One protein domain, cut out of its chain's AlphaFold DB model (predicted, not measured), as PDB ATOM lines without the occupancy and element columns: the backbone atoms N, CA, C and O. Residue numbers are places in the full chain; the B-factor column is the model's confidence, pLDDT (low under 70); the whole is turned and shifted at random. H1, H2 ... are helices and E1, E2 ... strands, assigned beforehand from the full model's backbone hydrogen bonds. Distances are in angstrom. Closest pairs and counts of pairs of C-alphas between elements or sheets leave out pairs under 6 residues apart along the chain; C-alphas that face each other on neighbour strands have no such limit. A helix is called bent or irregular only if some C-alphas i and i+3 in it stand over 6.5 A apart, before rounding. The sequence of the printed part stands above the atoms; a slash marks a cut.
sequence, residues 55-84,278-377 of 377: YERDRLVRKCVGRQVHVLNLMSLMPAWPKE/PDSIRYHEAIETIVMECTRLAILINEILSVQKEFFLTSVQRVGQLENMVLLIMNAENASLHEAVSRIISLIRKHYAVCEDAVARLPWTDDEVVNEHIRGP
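This is residues 55 to 84 and 278 to 377 of the 377 residues of a protein of Diaporthe helianthi (UniProt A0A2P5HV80). Two long helices, H4 and H6, lie side by side and run opposite ways as the core of a rod; at one end H5 packs across both, with H1 next to it, and near the other end lie the short helices H3 and H7. The stretch with E1 and H2 runs lengthwise near H6. The printed part has 130 residues with seven named helices and one named strand, in the order H1, E1, H2, H3, H4, H5, H6, H7, and the class is mostly helix. E1 pairs with no named strand. The whole is loose, with a radius of gyration of the C-alphas of 19.0 A and spans of 61 by 28 by 27 A.

H4, residues 285 to 311, is the longest helix, 37.2 A from C-alpha 285 at (24.268, 15.922, -24.574) to C-alpha 311 at (43.981, -13.204, -12.394). It is irregular, with C-alphas 305 and 308 7.1 A apart, and has a kink of 51 degrees near residue 305. H6, residues 337 to 359, is 33.4 A long. H5 is residues 325 to 332, 10.0 A, and H7 residues 368 to 375, 10.4 A. H1, residues 55 to 64, is 14.5 A long and begins at C-alpha 55 at (34.174, -21.034, -1.689). E1 is residues 68 to 72, 13.1 A. H2, residues 74 to 77, and H3, residues 279 to 282, have four residues each.

H4 and H6 touch at a shallow tilt of 20 degrees, opposite ways; their closest C-alphas, of Ala 286 and Ala 358, are 5.0 A apart. H5 is the hub, touching H1, H4 and H6. With residues 303 to 307 alone H4 touches H5, about perpendicular at 75 degrees, closest at the C-alphas of Glu 303 and Met 325, 6.1 A. With residues 337 to 344 alone H6 touches H5, at a steep tilt of 56 degrees, closest at the C-alphas of Val 326 and Ala 340, 5.3 A. H1 and H5 only just touch, with 3 pairs of C-alphas within 8 A, closest Leu 60 and Asn 331 at 6.3 A. The packing of the helices is mostly crossed, 1 of 4 touching pairs being at a shallow tilt. The closest C-alphas of E1 and H6, Val 69 and His 338, are 6.1 A apart. H2 is close to H6 but not clearly touching, Leu 77 to Arg 349 at 6.3 A between C-alphas. H3 and H7 are close but not clearly touching, with the C-alphas of Ile 281 and Ile 374 7.9 A apart. Every O i to N i+4 pair is within hydrogen-bond range in H1, H5, H6 and H7, and 20 of 23 are in H4; H2 and H3 are too short for such a pair.

The two C-alphas farthest apart, of Tyr 55 and Asp 366, are 61.6 A apart. Residues 85 to 277 are not printed, and C-alphas 84 and 278 are 26.4 A apart across this cut. The link from H4 to H5, residues 312 to 324, is long. Mean pLDDT of the printed part is 88.1; residues 312 to 320 and 377 are under 70.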
ATOM      1  N   TYR A  55      34.765 -20.015  -0.834       76.50
ATOM      2  CA  TYR A  55      34.174 -21.034  -1.689       76.50
ATOM      3  C   TYR A  55      33.787 -20.489  -3.075       76.50
ATOM      4  O   TYR A  55      34.000 -21.188  -4.063       76.50
ATOM      5  N   GLU A  56      33.219 -19.282  -3.189       84.44
ATOM      6  CA  GLU A  56      32.898 -18.667  -4.491       84.44
ATOM      7  C   GLU A  56      34.148 -18.372  -5.321       84.44
ATOM      8  O   GLU A  56      34.274 -18.852  -6.453       84.44
ATOM      9  N   ARG A  57      35.099 -17.650  -4.733       85.50
ATOM     10  CA  ARG A  57      36.328 -17.241  -5.418       85.50
ATOM     11  C   ARG A  57      37.180 -18.446  -5.820       85.50
ATOM     12  O   ARG A  57      37.638 -18.510  -6.961       85.50
ATOM     13  N   ASP A  58      37.305 -19.460  -4.961       82.31
ATOM     14  CA  ASP A  58      38.020 -20.701  -5.290       82.31
ATOM     15  C   ASP A  58      37.379 -21.467  -6.451       82.31
ATOM     16  O   ASP A  58      38.089 -22.058  -7.271       82.31
ATOM     17  N   ARG A  59      36.039 -21.499  -6.534       85.56
ATOM     18  CA  ARG A  59      35.342 -22.146  -7.658       85.56
ATOM     19  C   ARG A  59      35.661 -21.440  -8.971       85.56
ATOM     20  O   ARG A  59      35.961 -22.124  -9.953       85.56
ATOM     21  N   LEU A  60      35.633 -20.107  -8.980       87.56
ATOM     22  CA  LEU A  60      35.965 -19.323 -10.166       87.56
ATOM     23  C   LEU A  60      37.422 -19.540 -10.586       87.56
ATOM     24  O   LEU A  60      37.679 -19.864 -11.744       87.56
ATOM     25  N   VAL A  61      38.365 -19.490  -9.639       86.62
ATOM     26  CA  VAL A  61      39.784 -19.776  -9.907       86.62
ATOM     27  C   VAL A  61      39.945 -21.152 -10.559       86.62
ATOM     28  O   VAL A  61      40.544 -21.253 -11.628       86.62
ATOM     29  N   ARG A  62      39.338 -22.209 -10.002       84.62
ATOM     30  CA  ARG A  62      39.395 -23.565 -10.585       84.62
ATOM     31  C   ARG A  62      38.836 -23.642 -12.006       84.62
ATOM     32  O   ARG A  62      39.334 -24.430 -12.806       84.62
ATOM     33  N   LYS A  63      37.804 -22.856 -12.324       84.94
ATOM     34  CA  LYS A  63      37.204 -22.801 -13.667       84.94
ATOM     35  C   LYS A  63      38.144 -22.140 -14.688       84.94
ATOM     36  O   LYS A  63      38.143 -22.537 -15.859       84.94
ATOM     37  N   CYS A  64      38.936 -21.170 -14.234       85.81
ATOM     38  CA  CYS A  64      39.799 -20.322 -15.054       85.81
ATOM     39  C   CYS A  64      41.223 -20.862 -15.256       85.81
ATOM     40  O   CYS A  64      41.784 -20.665 -16.332       85.81
ATOM     41  N   VAL A  65      41.814 -21.548 -14.269       85.50
ATOM     42  CA  VAL A  65      43.212 -22.014 -14.352       85.50
ATOM     43  C   VAL A  65      43.445 -22.890 -15.588       85.50
ATOM     44  O   VAL A  65      42.716 -23.846 -15.851       85.50
ATOM     45  N   GLY A  66      44.494 -22.562 -16.345       82.50
ATOM     46  CA  GLY A  66      44.911 -23.275 -17.552       82.50
ATOM     47  C   GLY A  66      44.062 -22.972 -18.787       82.50
ATOM     48  O   GLY A  66      44.301 -23.554 -19.845       82.50
ATOM     49  N   ARG A  67      43.070 -22.076 -18.688       86.00
ATOM     50  CA  ARG A  67      42.289 -21.623 -19.844       86.00
ATOM     51  C   ARG A  67      43.073 -20.602 -20.656       86.00
ATOM     52  O   ARG A  67      43.840 -19.803 -20.118       86.00
ATOM     53  N   GLN A  68      42.833 -20.636 -21.961       87.94
ATOM     54  CA  GLN A  68      43.407 -19.706 -22.919       87.94
ATOM     55  C   GLN A  68      42.316 -19.123 -23.804       87.94
ATOM     56  O   GLN A  68      41.334 -19.801 -24.118       87.94
ATOM     57  N   VAL A  69      42.505 -17.873 -24.209       86.19
ATOM     58  CA  VAL A  69      41.671 -17.206 -25.206       86.19
ATOM     59  C   VAL A  69      42.556 -16.351 -26.105       86.19
ATOM     60  O   VAL A  69      43.471 -15.670 -25.643       86.19
ATOM     61  N   HIS A  70      42.296 -16.420 -27.406       83.69
ATOM     62  CA  HIS A  70      42.949 -15.557 -28.380       83.69
ATOM     63  C   HIS A  70      42.154 -14.265 -28.498       83.69
ATOM     64  O   HIS A  70      40.957 -14.298 -28.793       83.69
ATOM     65  N   VAL A  71      42.822 -13.138 -28.276       78.94
ATOM     66  CA  VAL A  71      42.203 -11.823 -28.412       78.94
ATOM     67  C   VAL A  71      42.503 -11.293 -29.808       78.94
ATOM     68  O   VAL A  71      43.653 -11.243 -30.258       78.94
ATOM     69  N   LEU A  72      41.431 -10.956 -30.525       77.88
ATOM     70  CA  LEU A  72      41.509 -10.308 -31.829       77.88
ATOM     71  C   LEU A  72      42.090  -8.903 -31.679       77.88
ATOM     72  O   LEU A  72      42.080  -8.320 -30.599       77.88
ATOM     73  N   ASN A  73      42.528  -8.319 -32.789       83.56
ATOM     74  CA  ASN A  73      42.921  -6.918 -32.804       83.56
ATOM     75  C   ASN A  73      41.775  -6.001 -32.365       83.56
ATOM     76  O   ASN A  73      40.883  -5.717 -33.162       83.56
ATOM     77  N   LEU A  74      41.811  -5.510 -31.124       86.31
ATOM     78  CA  LEU A  74      40.769  -4.635 -30.585       86.31
ATOM     79  C   LEU A  74      40.685  -3.310 -31.352       86.31
ATOM     80  O   LEU A  74      39.587  -2.799 -31.543       86.31
ATOM     81  N   MET A  75      41.791  -2.822 -31.926       84.38
ATOM     82  CA  MET A  75      41.767  -1.632 -32.788       84.38
ATOM     83  C   MET A  75      40.974  -1.855 -34.080       84.38
ATOM     84  O   MET A  75      40.468  -0.903 -34.663       84.38
ATOM     85  N   SER A  76      40.809  -3.104 -34.532       88.81
ATOM     86  CA  SER A  76      39.939  -3.401 -35.682       88.81
ATOM     87  C   SER A  76      38.451  -3.188 -35.380       88.81
ATOM     88  O   SER A  76      37.648  -3.123 -36.307       88.81
ATOM     89  N   LEU A  77      38.084  -3.068 -34.099       88.19
ATOM     90  CA  LEU A  77      36.721  -2.754 -33.670       88.19
ATOM     91  C   LEU A  77      36.411  -1.257 -33.782       88.19
ATOM     92  O   LEU A  77      35.236  -0.907 -33.801       88.19
ATOM     93  N   MET A  78      37.439  -0.405 -33.869       88.00
ATOM     94  CA  MET A  78      37.329   1.059 -33.871       88.00
ATOM     95  C   MET A  78      38.158   1.648 -35.028       88.00
ATOM     96  O   MET A  78      39.200   2.266 -34.808       88.00
ATOM     97  N   PRO A  79      37.769   1.397 -36.293       84.38
ATOM     98  CA  PRO A  79      38.607   1.695 -37.452       84.38
ATOM     99  C   PRO A  79      38.843   3.190 -37.700       84.38
ATOM    100  O   PRO A  79      39.851   3.514 -38.327       84.38
ATOM    101  N   ALA A  80      37.954   4.073 -37.231       84.56
ATOM    102  CA  ALA A  80      38.123   5.520 -37.368       84.56
ATOM    103  C   ALA A  80      38.975   6.138 -36.245       84.56
ATOM    104  O   ALA A  80      39.277   7.326 -36.308       84.56
ATOM    105  N   TRP A  81      39.388   5.352 -35.240       83.00
ATOM    106  CA  TRP A  81      40.174   5.874 -34.125       83.00
ATOM    107  C   TRP A  81      41.558   6.350 -34.600       83.00
ATOM    108  O   TRP A  81      42.241   5.598 -35.317       83.00
ATOM    109  N   PRO A  82      41.996   7.560 -34.207       80.81
ATOM    110  CA  PRO A  82      43.288   8.101 -34.611       80.81
ATOM    111  C   PRO A  82      44.444   7.244 -34.081       80.81
ATOM    112  O   PRO A  82      44.340   6.553 -33.067       80.81
ATOM    113  N   LYS A  83      45.562   7.252 -34.809       82.81
ATOM    114  CA  LYS A  83      46.762   6.449 -34.492       82.81
ATOM    115  C   LYS A  83      48.020   7.300 -34.377       82.81
ATOM    116  O   LYS A  83      49.129   6.772 -34.437       82.81
ATOM    117  N   GLU A  84      47.836   8.608 -34.303       89.50
ATOM    118  CA  GLU A  84      48.925   9.566 -34.282       89.50
ATOM    119  C   GLU A  84      49.575   9.579 -32.902       89.50
ATOM    120  O   GLU A  84      48.915   9.446 -31.876       89.50
ATOM    121  N   PRO A 278      33.703  26.169 -23.295       93.88
ATOM    122  CA  PRO A 278      32.567  26.711 -22.568       93.88
ATOM    123  C   PRO A 278      31.682  25.600 -22.004       93.88
ATOM    124  O   PRO A 278      31.428  24.595 -22.672       93.88
ATOM    125  N   ASP A 279      31.122  25.821 -20.818       94.06
ATOM    126  CA  ASP A 279      30.221  24.863 -20.167       94.06
ATOM    127  C   ASP A 279      29.014  24.483 -21.040       94.06
ATOM    128  O   ASP A 279      28.611  23.322 -21.068       94.06
ATOM    129  N   SER A 280      28.477  25.422 -21.829       94.44
ATOM    130  CA  SER A 280      27.372  25.146 -22.758       94.44
ATOM    131  C   SER A 280      27.711  24.102 -23.827       94.44
ATOM    132  O   SER A 280      26.807  23.461 -24.356       94.44
ATOM    133  N   ILE A 281      28.995  23.950 -24.159       95.69
ATOM    134  CA  ILE A 281      29.495  22.946 -25.102       95.69
ATOM    135  C   ILE A 281      29.907  21.687 -24.340       95.69
ATOM    136  O   ILE A 281      29.478  20.592 -24.694       95.69
ATOM    137  N   ARG A 282      30.693  21.829 -23.265       94.38
ATOM    138  CA  ARG A 282      31.219  20.699 -22.484       94.38
ATOM    139  C   ARG A 282      30.125  19.807 -21.887       94.38
ATOM    140  O   ARG A 282      30.344  18.599 -21.788       94.38
ATOM    141  N   TYR A 283      28.986  20.394 -21.512       95.25
ATOM    142  CA  TYR A 283      27.804  19.693 -20.991       95.25
ATOM    143  C   TYR A 283      26.672  19.574 -22.021       95.25
ATOM    144  O   TYR A 283      25.512  19.368 -21.669       95.25
ATOM    145  N   HIS A 284      26.971  19.738 -23.311       97.56
ATOM    146  CA  HIS A 284      26.020  19.376 -24.353       97.56
ATOM    147  C   HIS A 284      25.844  17.847 -24.385       97.56
ATOM    148  O   HIS A 284      26.833  17.118 -24.299       97.56
ATOM    149  N   GLU A 285      24.613  17.362 -24.596       97.25
ATOM    150  CA  GLU A 285      24.268  15.922 -24.574       97.25
ATOM    151  C   GLU A 285      25.222  15.062 -25.411       97.25
ATOM    152  O   GLU A 285      25.659  14.002 -24.964       97.25
ATOM    153  N   ALA A 286      25.574  15.525 -26.611       97.31
ATOM    154  CA  ALA A 286      26.466  14.793 -27.502       97.31
ATOM    155  C   ALA A 286      27.889  14.657 -26.936       97.31
ATOM    156  O   ALA A 286      28.472  13.578 -27.014       97.31
ATOM    157  N   ILE A 287      28.432  15.720 -26.327       95.50
ATOM    158  CA  ILE A 287      29.764  15.695 -25.709       95.50
ATOM    159  C   ILE A 287      29.741  14.781 -24.486       95.50
ATOM    160  O   ILE A 287      30.588  13.902 -24.376       95.50
ATOM    161  N   GLU A 288      28.753  14.917 -23.598       95.12
ATOM    162  CA  GLU A 288      28.635  14.042 -22.425       95.12
ATOM    163  C   GLU A 288      28.492  12.569 -22.820       95.12
ATOM    164  O   GLU A 288      29.130  11.702 -22.217       95.12
ATOM    165  N   THR A 289      27.724  12.290 -23.877       96.56
ATOM    166  CA  THR A 289      27.609  10.944 -24.447       96.56
ATOM    167  C   THR A 289      28.973  10.440 -24.901       96.56
ATOM    168  O   THR A 289      29.387   9.373 -24.463       96.56
ATOM    169  N   ILE A 290      29.716  11.210 -25.703       95.12
ATOM    170  CA  ILE A 290      31.058  10.822 -26.167       95.12
ATOM    171  C   ILE A 290      31.996  10.558 -24.983       95.12
ATOM    172  O   ILE A 290      32.642   9.514 -24.943       95.12
ATOM    173  N   VAL A 291      32.039  11.441 -23.980       93.81
ATOM    174  CA  VAL A 291      32.895  11.267 -22.793       93.81
ATOM    175  C   VAL A 291      32.547   9.971 -22.053       93.81
ATOM    176  O   VAL A 291      33.450   9.213 -21.679       93.81
ATOM    177  N   MET A 292      31.257   9.664 -21.869       94.44
ATOM    178  CA  MET A 292      30.848   8.426 -21.195       94.44
ATOM    179  C   MET A 292      31.129   7.184 -22.036       94.44
ATOM    180  O   MET A 292      31.596   6.180 -21.499       94.44
ATOM    181  N   GLU A 293      30.885   7.229 -23.343       95.00
ATOM    182  CA  GLU A 293      31.165   6.100 -24.231       95.00
ATOM    183  C   GLU A 293      32.671   5.827 -24.348       95.00
ATOM    184  O   GLU A 293      33.084   4.673 -24.254       95.00
ATOM    185  N   CYS A 294      33.514   6.859 -24.428       93.38
ATOM    186  CA  CYS A 294      34.972   6.721 -24.364       93.38
ATOM    187  C   CYS A 294      35.432   6.101 -23.037       93.38
ATOM    188  O   CYS A 294      36.274   5.202 -23.032       93.38
ATOM    189  N   THR A 295      34.838   6.522 -21.916       94.12
ATOM    190  CA  THR A 295      35.105   5.943 -20.588       94.12
ATOM    191  C   THR A 295      34.755   4.454 -20.555       94.12
ATOM    192  O   THR A 295      35.571   3.624 -20.154       94.12
ATOM    193  N   ARG A 296      33.577   4.087 -21.067       95.06
ATOM    194  CA  ARG A 296      33.118   2.695 -21.181       95.06
ATOM    195  C   ARG A 296      34.019   1.856 -22.082       95.06
ATOM    196  O   ARG A 296      34.350   0.727 -21.728       95.06
ATOM    197  N   LEU A 297      34.439   2.393 -23.227       94.62
ATOM    198  CA  LEU A 297      35.357   1.721 -24.147       94.62
ATOM    199  C   LEU A 297      36.709   1.445 -23.484       94.62
ATOM    200  O   LEU A 297      37.196   0.317 -23.559       94.62
ATOM    201  N   ALA A 298      37.280   2.436 -22.793       93.19
ATOM    202  CA  ALA A 298      38.534   2.281 -22.061       93.19
ATOM    203  C   ALA A 298      38.438   1.184 -20.988       93.19
ATOM    204  O   ALA A 298      39.327   0.334 -20.918       93.19
ATOM    205  N   ILE A 299      37.337   1.143 -20.225       93.81
ATOM    206  CA  ILE A 299      37.069   0.073 -19.253       93.81
ATOM    207  C   ILE A 299      37.015  -1.280 -19.961       93.81
ATOM    208  O   ILE A 299      37.804  -2.159 -19.651       93.81
ATOM    209  N   LEU A 300      36.138  -1.459 -20.952       95.00
ATOM    210  CA  LEU A 300      35.927  -2.761 -21.601       95.00
ATOM    211  C   LEU A 300      37.193  -3.301 -22.284       95.00
ATOM    212  O   LEU A 300      37.435  -4.509 -22.279       95.00
ATOM    213  N   ILE A 301      38.005  -2.419 -22.873       93.56
ATOM    214  CA  ILE A 301      39.304  -2.785 -23.446       93.56
ATOM    215  C   ILE A 301      40.262  -3.214 -22.334       93.56
ATOM    216  O   ILE A 301      40.907  -4.257 -22.462       93.56
ATOM    217  N   ASN A 302      40.332  -2.450 -21.239       91.94
ATOM    218  CA  ASN A 302      41.158  -2.796 -20.089       91.94
ATOM    219  C   ASN A 302      40.745  -4.148 -19.497       91.94
ATOM    220  O   ASN A 302      41.609  -5.000 -19.366       91.94
ATOM    221  N   GLU A 303      39.454  -4.403 -19.287       92.56
ATOM    222  CA  GLU A 303      38.928  -5.657 -18.733       92.56
ATOM    223  C   GLU A 303      39.374  -6.896 -19.536       92.56
ATOM    224  O   GLU A 303      39.616  -7.954 -18.958       92.56
ATOM    225  N   ILE A 304      39.550  -6.783 -20.860       93.62
ATOM    226  CA  ILE A 304      40.131  -7.863 -21.678       93.62
ATOM    227  C   ILE A 304      41.652  -7.933 -21.504       93.62
ATOM    228  O   ILE A 304      42.187  -9.019 -21.303       93.62
ATOM    229  N   LEU A 305      42.363  -6.809 -21.624       90.56
ATOM    230  CA  LEU A 305      43.833  -6.791 -21.646       90.56
ATOM    231  C   LEU A 305      44.460  -7.041 -20.265       90.56
ATOM    232  O   LEU A 305      45.563  -7.582 -20.167       90.56
ATOM    233  N   SER A 306      43.770  -6.674 -19.188       88.62
ATOM    234  CA  SER A 306      44.247  -6.790 -17.813       88.62
ATOM    235  C   SER A 306      43.899  -8.128 -17.168       88.62
ATOM    236  O   SER A 306      44.585  -8.510 -16.219       88.62
ATOM    237  N   VAL A 307      42.930  -8.895 -17.696       90.19
ATOM    238  CA  VAL A 307      42.431 -10.128 -17.048       90.19
ATOM    239  C   VAL A 307      43.546 -11.118 -16.718       90.19
ATOM    240  O   VAL A 307      43.507 -11.781 -15.686       90.19
ATOM    241  N   GLN A 308      44.586 -11.210 -17.554       86.69
ATOM    242  CA  GLN A 308      45.729 -12.076 -17.271       86.69
ATOM    243  C   GLN A 308      46.540 -11.588 -16.067       86.69
ATOM    244  O   GLN A 308      46.937 -12.399 -15.231       86.69
ATOM    245  N   LYS A 309      46.805 -10.277 -16.000       82.19
ATOM    246  CA  LYS A 309      47.522  -9.627 -14.896       82.19
ATOM    247  C   LYS A 309      46.714  -9.747 -13.605       82.19
ATOM    248  O   LYS A 309      47.282 -10.103 -12.582       82.19
ATOM    249  N   GLU A 310      45.419  -9.469 -13.662       84.56
ATOM    250  CA  GLU A 310      44.523  -9.415 -12.501       84.56
ATOM    251  C   GLU A 310      44.223 -10.807 -11.936       84.56
ATOM    252  O   GLU A 310      44.213 -11.005 -10.720       84.56
ATOM    253  N   PHE A 311      44.094 -11.809 -12.810       82.69
ATOM    254  CA  PHE A 311      43.981 -13.204 -12.394       82.69
ATOM    255  C   PHE A 311      45.273 -13.742 -11.757       82.69
ATOM    256  O   PHE A 311      45.229 -14.717 -11.000       82.69
ATOM    257  N   PHE A 312      46.433 -13.152 -12.070       68.19
ATOM    258  CA  PHE A 312      47.726 -13.671 -11.638       68.19
ATOM    259  C   PHE A 312      47.877 -13.627 -10.110       68.19
ATOM    260  O   PHE A 312      47.907 -12.572  -9.480       68.19
ATOM    261  N   LEU A 313      48.035 -14.811  -9.517       57.03
ATOM    262  CA  LEU A 313      48.243 -15.003  -8.083       57.03
ATOM    263  C   LEU A 313      49.694 -14.686  -7.711       57.03
ATOM    264  O   LEU A 313      50.618 -15.362  -8.168       57.03
ATOM    265  N   THR A 314      49.910 -13.693  -6.849       50.59
ATOM    266  CA  THR A 314      51.227 -13.492  -6.229       50.59
ATOM    267  C   THR A 314      51.382 -14.401  -5.009       50.59
ATOM    268  O   THR A 314      50.408 -14.829  -4.398       50.59
ATOM    269  N   SER A 315      52.618 -14.673  -4.589       40.00
ATOM    270  CA  SER A 315      52.901 -15.425  -3.355       40.00
ATOM    271  C   SER A 315      52.365 -14.750  -2.079       40.00
ATOM    272  O   SER A 315      52.303 -15.391  -1.030       40.00
ATOM    273  N   VAL A 316      51.965 -13.475  -2.168       44.50
ATOM    274  CA  VAL A 316      51.394 -12.678  -1.073       44.50
ATOM    275  C   VAL A 316      49.860 -12.665  -1.132       44.50
ATOM    276  O   VAL A 316      49.210 -12.764  -0.093       44.50
ATOM    277  N   GLN A 317      49.266 -12.627  -2.330       50.41
ATOM    278  CA  GLN A 317      47.817 -12.691  -2.541       50.41
ATOM    279  C   GLN A 317      47.381 -14.101  -2.939       50.41
ATOM    280  O   GLN A 317      47.524 -14.533  -4.080       50.41
ATOM    281  N   ARG A 318      46.772 -14.810  -1.983       52.28
ATOM    282  CA  ARG A 318      46.205 -16.150  -2.210       52.28
ATOM    283  C   ARG A 318      45.041 -16.162  -3.215       52.28
ATOM    284  O   ARG A 318      44.684 -17.239  -3.682       52.28
ATOM    285  N   VAL A 319      44.477 -14.997  -3.553       57.81
ATOM    286  CA  VAL A 319      43.424 -14.807  -4.560       57.81
ATOM    287  C   VAL A 319      43.739 -13.533  -5.356       57.81
ATOM    288  O   VAL A 319      44.079 -12.519  -4.751       57.81
ATOM    289  N   GLY A 320      43.673 -13.602  -6.690       66.38
ATOM    290  CA  GLY A 320      43.895 -12.466  -7.591       66.38
ATOM    291  C   GLY A 320      42.745 -11.462  -7.519       66.38
ATOM    292  O   GLY A 320      41.765 -11.682  -6.802       66.38
ATOM    293  N   GLN A 321      42.844 -10.373  -8.273       80.25
ATOM    294  CA  GLN A 321      41.742  -9.426  -8.439       80.25
ATOM    295  C   GLN A 321      40.713 -10.069  -9.374       80.25
ATOM    296  O   GLN A 321      40.905 -10.150 -10.584       80.25
ATOM    297  N   LEU A 322      39.658 -10.641  -8.789       87.50
ATOM    298  CA  LEU A 322      38.617 -11.356  -9.537       87.50
ATOM    299  C   LEU A 322      37.471 -10.431  -9.963       87.50
ATOM    300  O   LEU A 322      36.584 -10.859 -10.698       87.50
ATOM    301  N   GLU A 323      37.503  -9.176  -9.518       88.44
ATOM    302  CA  GLU A 323      36.633  -8.071  -9.918       88.44
ATOM    303  C   GLU A 323      37.038  -7.563 -11.309       88.44
ATOM    304  O   GLU A 323      37.362  -6.398 -11.501       88.44
ATOM    305  N   ASN A 324      37.058  -8.490 -12.264       92.38
ATOM    306  CA  ASN A 324      37.260  -8.251 -13.683       92.38
ATOM    307  C   ASN A 324      36.019  -8.762 -14.415       92.38
ATOM    308  O   ASN A 324      35.604  -9.905 -14.214       92.38
ATOM    309  N   MET A 325      35.432  -7.959 -15.287       94.75
ATOM    310  CA  MET A 325      34.175  -8.225 -15.970       94.75
ATOM    311  C   MET A 325      34.189  -9.551 -16.748       94.75
ATOM    312  O   MET A 325      33.172 -10.243 -16.772       94.75
ATOM    313  N   VAL A 326      35.330  -9.977 -17.311       94.81
ATOM    314  CA  VAL A 326      35.459 -11.305 -17.941       94.81
ATOM    315  C   VAL A 326      35.201 -12.403 -16.908       94.81
ATOM    316  O   VAL A 326      34.404 -13.315 -17.140       94.81
ATOM    317  N   LEU A 327      35.858 -12.312 -15.751       94.31
ATOM    318  CA  LEU A 327      35.757 -13.281 -14.660       94.31
ATOM    319  C   LEU A 327      34.372 -13.240 -13.998       94.31
ATOM    320  O   LEU A 327      33.790 -14.291 -13.721       94.31
ATOM    321  N   LEU A 328      33.812 -12.044 -13.811       95.25
ATOM    322  CA  LEU A 328      32.481 -11.839 -13.243       95.25
ATOM    323  C   LEU A 328      31.384 -12.414 -14.150       95.25
ATOM    324  O   LEU A 328      30.510 -13.119 -13.654       95.25
ATOM    325  N   ILE A 329      31.464 -12.229 -15.475       96.19
ATOM    326  CA  ILE A 329      30.535 -12.859 -16.434       96.19
ATOM    327  C   ILE A 329      30.672 -14.388 -16.398       96.19
ATOM    328  O   ILE A 329      29.669 -15.107 -16.378       96.19
ATOM    329  N   MET A 330      31.900 -14.920 -16.340       94.19
ATOM    330  CA  MET A 330      32.118 -16.368 -16.205       94.19
ATOM    331  C   MET A 330      31.494 -16.948 -14.929       94.19
ATOM    332  O   MET A 330      31.067 -18.111 -14.944       94.19
ATOM    333  N   ASN A 331      31.475 -16.171 -13.843       93.19
ATOM    334  CA  ASN A 331      30.867 -16.545 -12.570       93.19
ATOM    335  C   ASN A 331      29.336 -16.442 -12.624       93.19
ATOM    336  O   ASN A 331      28.655 -17.449 -12.436       93.19
ATOM    337  N   ALA A 332      28.808 -15.257 -12.936       93.88
ATOM    338  CA  ALA A 332      27.383 -14.942 -12.868       93.88
ATOM    339  C   ALA A 332      26.552 -15.666 -13.941       93.88
ATOM    340  O   ALA A 332      25.467 -16.167 -13.655       93.88
ATOM    341  N   GLU A 333      27.068 -15.770 -15.170       93.94
ATOM    342  CA  GLU A 333      26.347 -16.365 -16.308       93.94
ATOM    343  C   GLU A 333      26.759 -17.825 -16.573       93.94
ATOM    344  O   GLU A 333      26.313 -18.446 -17.534       93.94
ATOM    345  N   ASN A 334      27.649 -18.388 -15.747       91.38
ATOM    346  CA  ASN A 334      28.310 -19.674 -15.984       91.38
ATOM    347  C   ASN A 334      28.979 -19.789 -17.377       91.38
ATOM    348  O   ASN A 334      29.266 -20.893 -17.843       91.38
ATOM    349  N   ALA A 335      29.325 -18.665 -18.005       94.38
ATOM    350  CA  ALA A 335      29.947 -18.618 -19.323       94.38
ATOM    351  C   ALA A 335      31.365 -19.223 -19.330       94.38
ATOM    352  O   ALA A 335      32.059 -19.289 -18.305       94.38
ATOM    353  N   SER A 336      31.818 -19.676 -20.497       93.75
ATOM    354  CA  SER A 336      33.228 -19.956 -20.769       93.75
ATOM    355  C   SER A 336      34.034 -18.659 -20.924       93.75
ATOM    356  O   SER A 336      33.478 -17.595 -21.188       93.75
ATOM    357  N   LEU A 337      35.367 -18.753 -20.821       92.25
ATOM    358  CA  LEU A 337      36.266 -17.611 -21.041       92.25
ATOM    359  C   LEU A 337      36.054 -16.970 -22.423       92.25
ATOM    360  O   LEU A 337      36.017 -15.750 -22.547       92.25
ATOM    361  N   HIS A 338      35.863 -17.791 -23.459       93.19
ATOM    362  CA  HIS A 338      35.619 -17.308 -24.816       93.19
ATOM    363  C   HIS A 338      34.266 -16.594 -24.945       93.19
ATOM    364  O   HIS A 338      34.185 -15.555 -25.597       93.19
ATOM    365  N   GLU A 339      33.203 -17.125 -24.332       95.12
ATOM    366  CA  GLU A 339      31.878 -16.488 -24.331       95.12
ATOM    367  C   GLU A 339      31.899 -15.151 -23.581       95.12
ATOM    368  O   GLU A 339      31.370 -14.166 -24.093       95.12
ATOM    369  N   ALA A 340      32.574 -15.086 -22.429       95.81
ATOM    370  CA  ALA A 340      32.729 -13.853 -21.661       95.81
ATOM    371  C   ALA A 340      33.495 -12.776 -22.451       95.81
ATOM    372  O   ALA A 340      33.003 -11.660 -22.608       95.81
ATOM    373  N   VAL A 341      34.642 -13.118 -23.050       94.94
ATOM    374  CA  VAL A 341      35.389 -12.188 -23.919       94.94
ATOM    375  C   VAL A 341      34.556 -11.768 -25.134       94.94
ATOM    376  O   VAL A 341      34.524 -10.590 -25.487       94.94
ATOM    377  N   SER A 342      33.821 -12.696 -25.754       94.31
ATOM    378  CA  SER A 342      32.939 -12.386 -26.890       94.31
ATOM    379  C   SER A 342      31.825 -11.408 -26.507       94.31
ATOM    380  O   SER A 342      31.476 -10.532 -27.304       94.31
ATOM    381  N   ARG A 343      31.288 -11.516 -25.284       95.38
ATOM    382  CA  ARG A 343      30.305 -10.574 -24.743       95.38
ATOM    383  C   ARG A 343      30.899  -9.173 -24.621       95.38
ATOM    384  O   ARG A 343      30.289  -8.233 -25.124       95.38
ATOM    385  N   ILE A 344      32.087  -9.042 -24.029       95.81
ATOM    386  CA  ILE A 344      32.765  -7.744 -23.894       95.81
ATOM    387  C   ILE A 344      33.080  -7.145 -25.269       95.81
ATOM    388  O   ILE A 344      32.792  -5.977 -25.506       95.81
ATOM    389  N   ILE A 345      33.546  -7.945 -26.232       95.38
ATOM    390  CA  ILE A 345      33.753  -7.482 -27.616       95.38
ATOM    391  C   ILE A 345      32.446  -6.952 -28.237       95.38
ATOM    392  O   ILE A 345      32.457  -5.946 -28.950       95.38
ATOM    393  N   SER A 346      31.304  -7.600 -27.982       95.06
ATOM    394  CA  SER A 346      30.000  -7.105 -28.443       95.06
ATOM    395  C   SER A 346      29.611  -5.778 -27.788       95.06
ATOM    396  O   SER A 346      28.996  -4.944 -28.452       95.06
ATOM    397  N   LEU A 347      29.954  -5.579 -26.512       95.81
ATOM    398  CA  LEU A 347      29.738  -4.312 -25.814       95.81
ATOM    399  C   LEU A 347      30.615  -3.209 -26.408       95.81
ATOM    400  O   LEU A 347      30.085  -2.154 -26.730       95.81
ATOM    401  N   ILE A 348      31.901  -3.476 -26.660       95.69
ATOM    402  CA  ILE A 348      32.817  -2.523 -27.309       95.69
ATOM    403  C   ILE A 348      32.222  -2.023 -28.630       95.69
ATOM    404  O   ILE A 348      32.124  -0.820 -28.843       95.69
ATOM    405  N   ARG A 349      31.736  -2.925 -29.495       95.25
ATOM    406  CA  ARG A 349      31.092  -2.526 -30.763       95.25
ATOM    407  C   ARG A 349      29.859  -1.651 -30.553       95.25
ATOM    408  O   ARG A 349      29.651  -0.709 -31.309       95.25
ATOM    409  N   LYS A 350      29.035  -1.977 -29.553       96.19
ATOM    410  CA  LYS A 350      27.824  -1.216 -29.235       96.19
ATOM    411  C   LYS A 350      28.172   0.195 -28.761       96.19
ATOM    412  O   LYS A 350      27.617   1.147 -29.289       96.19
ATOM    413  N   HIS A 351      29.084   0.318 -27.800       95.88
ATOM    414  CA  HIS A 351      29.500   1.605 -27.237       95.88
ATOM    415  C   HIS A 351      30.232   2.469 -28.272       95.88
ATOM    416  O   HIS A 351      29.960   3.660 -28.386       95.88
ATOM    417  N   TYR A 352      31.058   1.856 -29.128       95.12
ATOM    418  CA  TYR A 352      31.694   2.559 -30.239       95.12
ATOM    419  C   TYR A 352      30.670   3.114 -31.242       95.12
ATOM    420  O   TYR A 352      30.764   4.274 -31.624       95.12
ATOM    421  N   ALA A 353      29.641   2.340 -31.607       94.94
ATOM    422  CA  ALA A 353      28.576   2.833 -32.484       94.94
ATOM    423  C   ALA A 353      27.800   4.015 -31.871       94.94
ATOM    424  O   ALA A 353      27.507   4.976 -32.571       94.94
ATOM    425  N   VAL A 354      27.515   3.981 -30.562       96.38
ATOM    426  CA  VAL A 354      26.860   5.105 -29.863       96.38
ATOM    427  C   VAL A 354      27.749   6.352 -29.868       96.38
ATOM    428  O   VAL A 354      27.240   7.457 -30.047       96.38
ATOM    429  N   CYS A 355      29.064   6.180 -29.708       93.69
ATOM    430  CA  CYS A 355      30.030   7.271 -29.800       93.69
ATOM    431  C   CYS A 355      30.009   7.921 -31.194       93.69
ATOM    432  O   CYS A 355      29.873   9.138 -31.296       93.69
ATOM    433  N   GLU A 356      30.065   7.125 -32.265       92.88
ATOM    434  CA  GLU A 356      29.991   7.618 -33.651       92.88
ATOM    435  C   GLU A 356      28.654   8.329 -33.939       92.88
ATOM    436  O   GLU A 356      28.629   9.406 -34.534       92.88
ATOM    437  N   ASP A 357      27.533   7.786 -33.450       95.19
ATOM    438  CA  ASP A 357      26.217   8.420 -33.588       95.19
ATOM    439  C   ASP A 357      26.142   9.770 -32.851       95.19
ATOM    440  O   ASP A 357      25.427  10.682 -33.280       95.19
ATOM    441  N   ALA A 358      26.845   9.910 -31.723       96.12
ATOM    442  CA  ALA A 358      26.908  11.152 -30.956       96.12
ATOM    443  C   ALA A 358      27.751  12.231 -31.655       96.12
ATOM    444  O   ALA A 358      27.381  13.404 -31.602       96.12
ATOM    445  N   VAL A 359      28.804  11.854 -32.394       92.69
ATOM    446  CA  VAL A 359      29.608  12.790 -33.207       92.69
ATOM    447  C   VAL A 359      28.730  13.566 -34.198       92.69
ATOM    448  O   VAL A 359      28.904  14.770 -34.386       92.69
ATOM    449  N   ALA A 360      27.712  12.921 -34.778       92.69
ATOM    450  CA  ALA A 360      26.774  13.572 -35.695       92.69
ATOM    451  C   ALA A 360      25.874  14.640 -35.032       92.69
ATOM    452  O   ALA A 360      25.245  15.430 -35.737       92.69
ATOM    453  N   ARG A 361      25.796  14.669 -33.694       95.88
ATOM    454  CA  ARG A 361      24.973  15.597 -32.897       95.88
ATOM    455  C   ARG A 361      25.801  16.647 -32.153       95.88
ATOM    456  O   ARG A 361      25.263  17.338 -31.288       95.88
ATOM    457  N   LEU A 362      27.098  16.742 -32.445       95.94
ATOM    458  CA  LEU A 362      27.987  17.709 -31.807       95.94
ATOM    459  C   LEU A 362      27.462  19.147 -31.966       95.94
ATOM    460  O   LEU A 362      26.896  19.482 -33.012       95.94
ATOM    461  N   PRO A 363      27.637  20.002 -30.939       96.06
ATOM    462  CA  PRO A 363      27.116  21.365 -30.926       96.06
ATOM    463  C   PRO A 363      27.996  22.301 -31.763       96.06
ATOM    464  O   PRO A 363      28.640  23.205 -31.232       96.06
ATOM    465  N   TRP A 364      28.048  22.067 -33.074       95.00
ATOM    466  CA  TRP A 364      28.799  22.907 -34.003       95.00
ATOM    467  C   TRP A 364      28.302  24.352 -33.959       95.00
ATOM    468  O   TRP A 364      27.101  24.614 -33.857       95.00
ATOM    469  N   THR A 365      29.240  25.285 -34.061       93.38
ATOM    470  CA  THR A 365      28.981  26.724 -34.006       93.38
ATOM    471  C   THR A 365      29.415  27.401 -35.307       93.38
ATOM    472  O   THR A 365      30.081  26.788 -36.143       93.38
ATOM    473  N   ASP A 366      29.070  28.679 -35.470       94.12
ATOM    474  CA  ASP A 366      29.568  29.502 -36.582       94.12
ATOM    475  C   ASP A 366      31.046  29.923 -36.401       94.12
ATOM    476  O   ASP A 366      31.635  30.512 -37.308       94.12
ATOM    477  N   ASP A 367      31.649  29.641 -35.239       93.88
ATOM    478  CA  ASP A 367      33.052  29.922 -34.927       93.88
ATOM    479  C   ASP A 367      33.915  28.672 -35.158       93.88
ATOM    480  O   ASP A 367      33.815  27.669 -34.444       93.88
ATOM    481  N   GLU A 368      34.785  28.730 -36.167       93.56
ATOM    482  CA  GLU A 368      35.625  27.591 -36.536       93.56
ATOM    483  C   GLU A 368      36.693  27.266 -35.487       93.56
ATOM    484  O   GLU A 368      37.026  26.098 -35.321       93.56
ATOM    485  N   VAL A 369      37.161  28.253 -34.717       91.44
ATOM    486  CA  VAL A 369      38.121  28.014 -33.627       91.44
ATOM    487  C   VAL A 369      37.461  27.171 -32.536       91.44
ATOM    488  O   VAL A 369      38.034  26.207 -32.034       91.44
ATOM    489  N   VAL A 370      36.203  27.478 -32.211       90.62
ATOM    490  CA  VAL A 370      35.417  26.669 -31.271       90.62
ATOM    491  C   VAL A 370      35.169  25.269 -31.834       90.62
ATOM    492  O   VAL A 370      35.261  24.289 -31.096       90.62
ATOM    493  N   ASN A 371      34.901  25.146 -33.136       93.00
ATOM    494  CA  ASN A 371      34.720  23.844 -33.779       93.00
ATOM    495  C   ASN A 371      36.007  22.999 -33.775       93.00
ATOM    496  O   ASN A 371      35.922  21.782 -33.614       93.00
ATOM    497  N   GLU A 372      37.188  23.607 -33.909       90.88
ATOM    498  CA  GLU A 372      38.476  22.921 -33.736       90.88
ATOM    499  C   GLU A 372      38.629  22.373 -32.310       90.88
ATOM    500  O   GLU A 372      38.968  21.201 -32.142       90.88
ATOM    501  N   HIS A 373      38.267  23.153 -31.287       90.50
ATOM    502  CA  HIS A 373      38.278  22.684 -29.895       90.50
ATOM    503  C   HIS A 373      37.261  21.558 -29.637       90.50
ATOM    504  O   HIS A 373      37.544  20.639 -28.872       90.50
ATOM    505  N   ILE A 374      36.086  21.597 -30.283       89.88
ATOM    506  CA  ILE A 374      35.076  20.527 -30.195       89.88
ATOM    507  C   ILE A 374      35.598  19.214 -30.789       89.88
ATOM    508  O   ILE A 374      35.301  18.149 -30.251       89.88
ATOM    509  N   ARG A 375      36.343  19.269 -31.901       85.88
ATOM    510  CA  ARG A 375      36.897  18.062 -32.537       85.88
ATOM    511  C   ARG A 375      37.919  17.363 -31.644       85.88
ATOM    512  O   ARG A 375      37.964  16.137 -31.660       85.88
ATOM    513  N   GLY A 376      38.684  18.138 -30.874       73.00
ATOM    514  CA  GLY A 376      39.908  17.663 -30.237       73.00
ATOM    515  C   GLY A 376      40.999  17.504 -31.308       73.00
ATOM    516  O   GLY A 376      40.810  16.701 -32.224       73.00
ATOM    517  N   PRO A 377      42.071  18.313 -31.284       52.50
ATOM    518  CA  PRO A 377      43.124  18.260 -32.300       52.50
ATOM    519  C   PRO A 377      44.015  17.016 -32.210       52.50
ATOM    520  O   PRO A 377      43.965  16.291 -31.189       52.50
TER     521      PRO A 377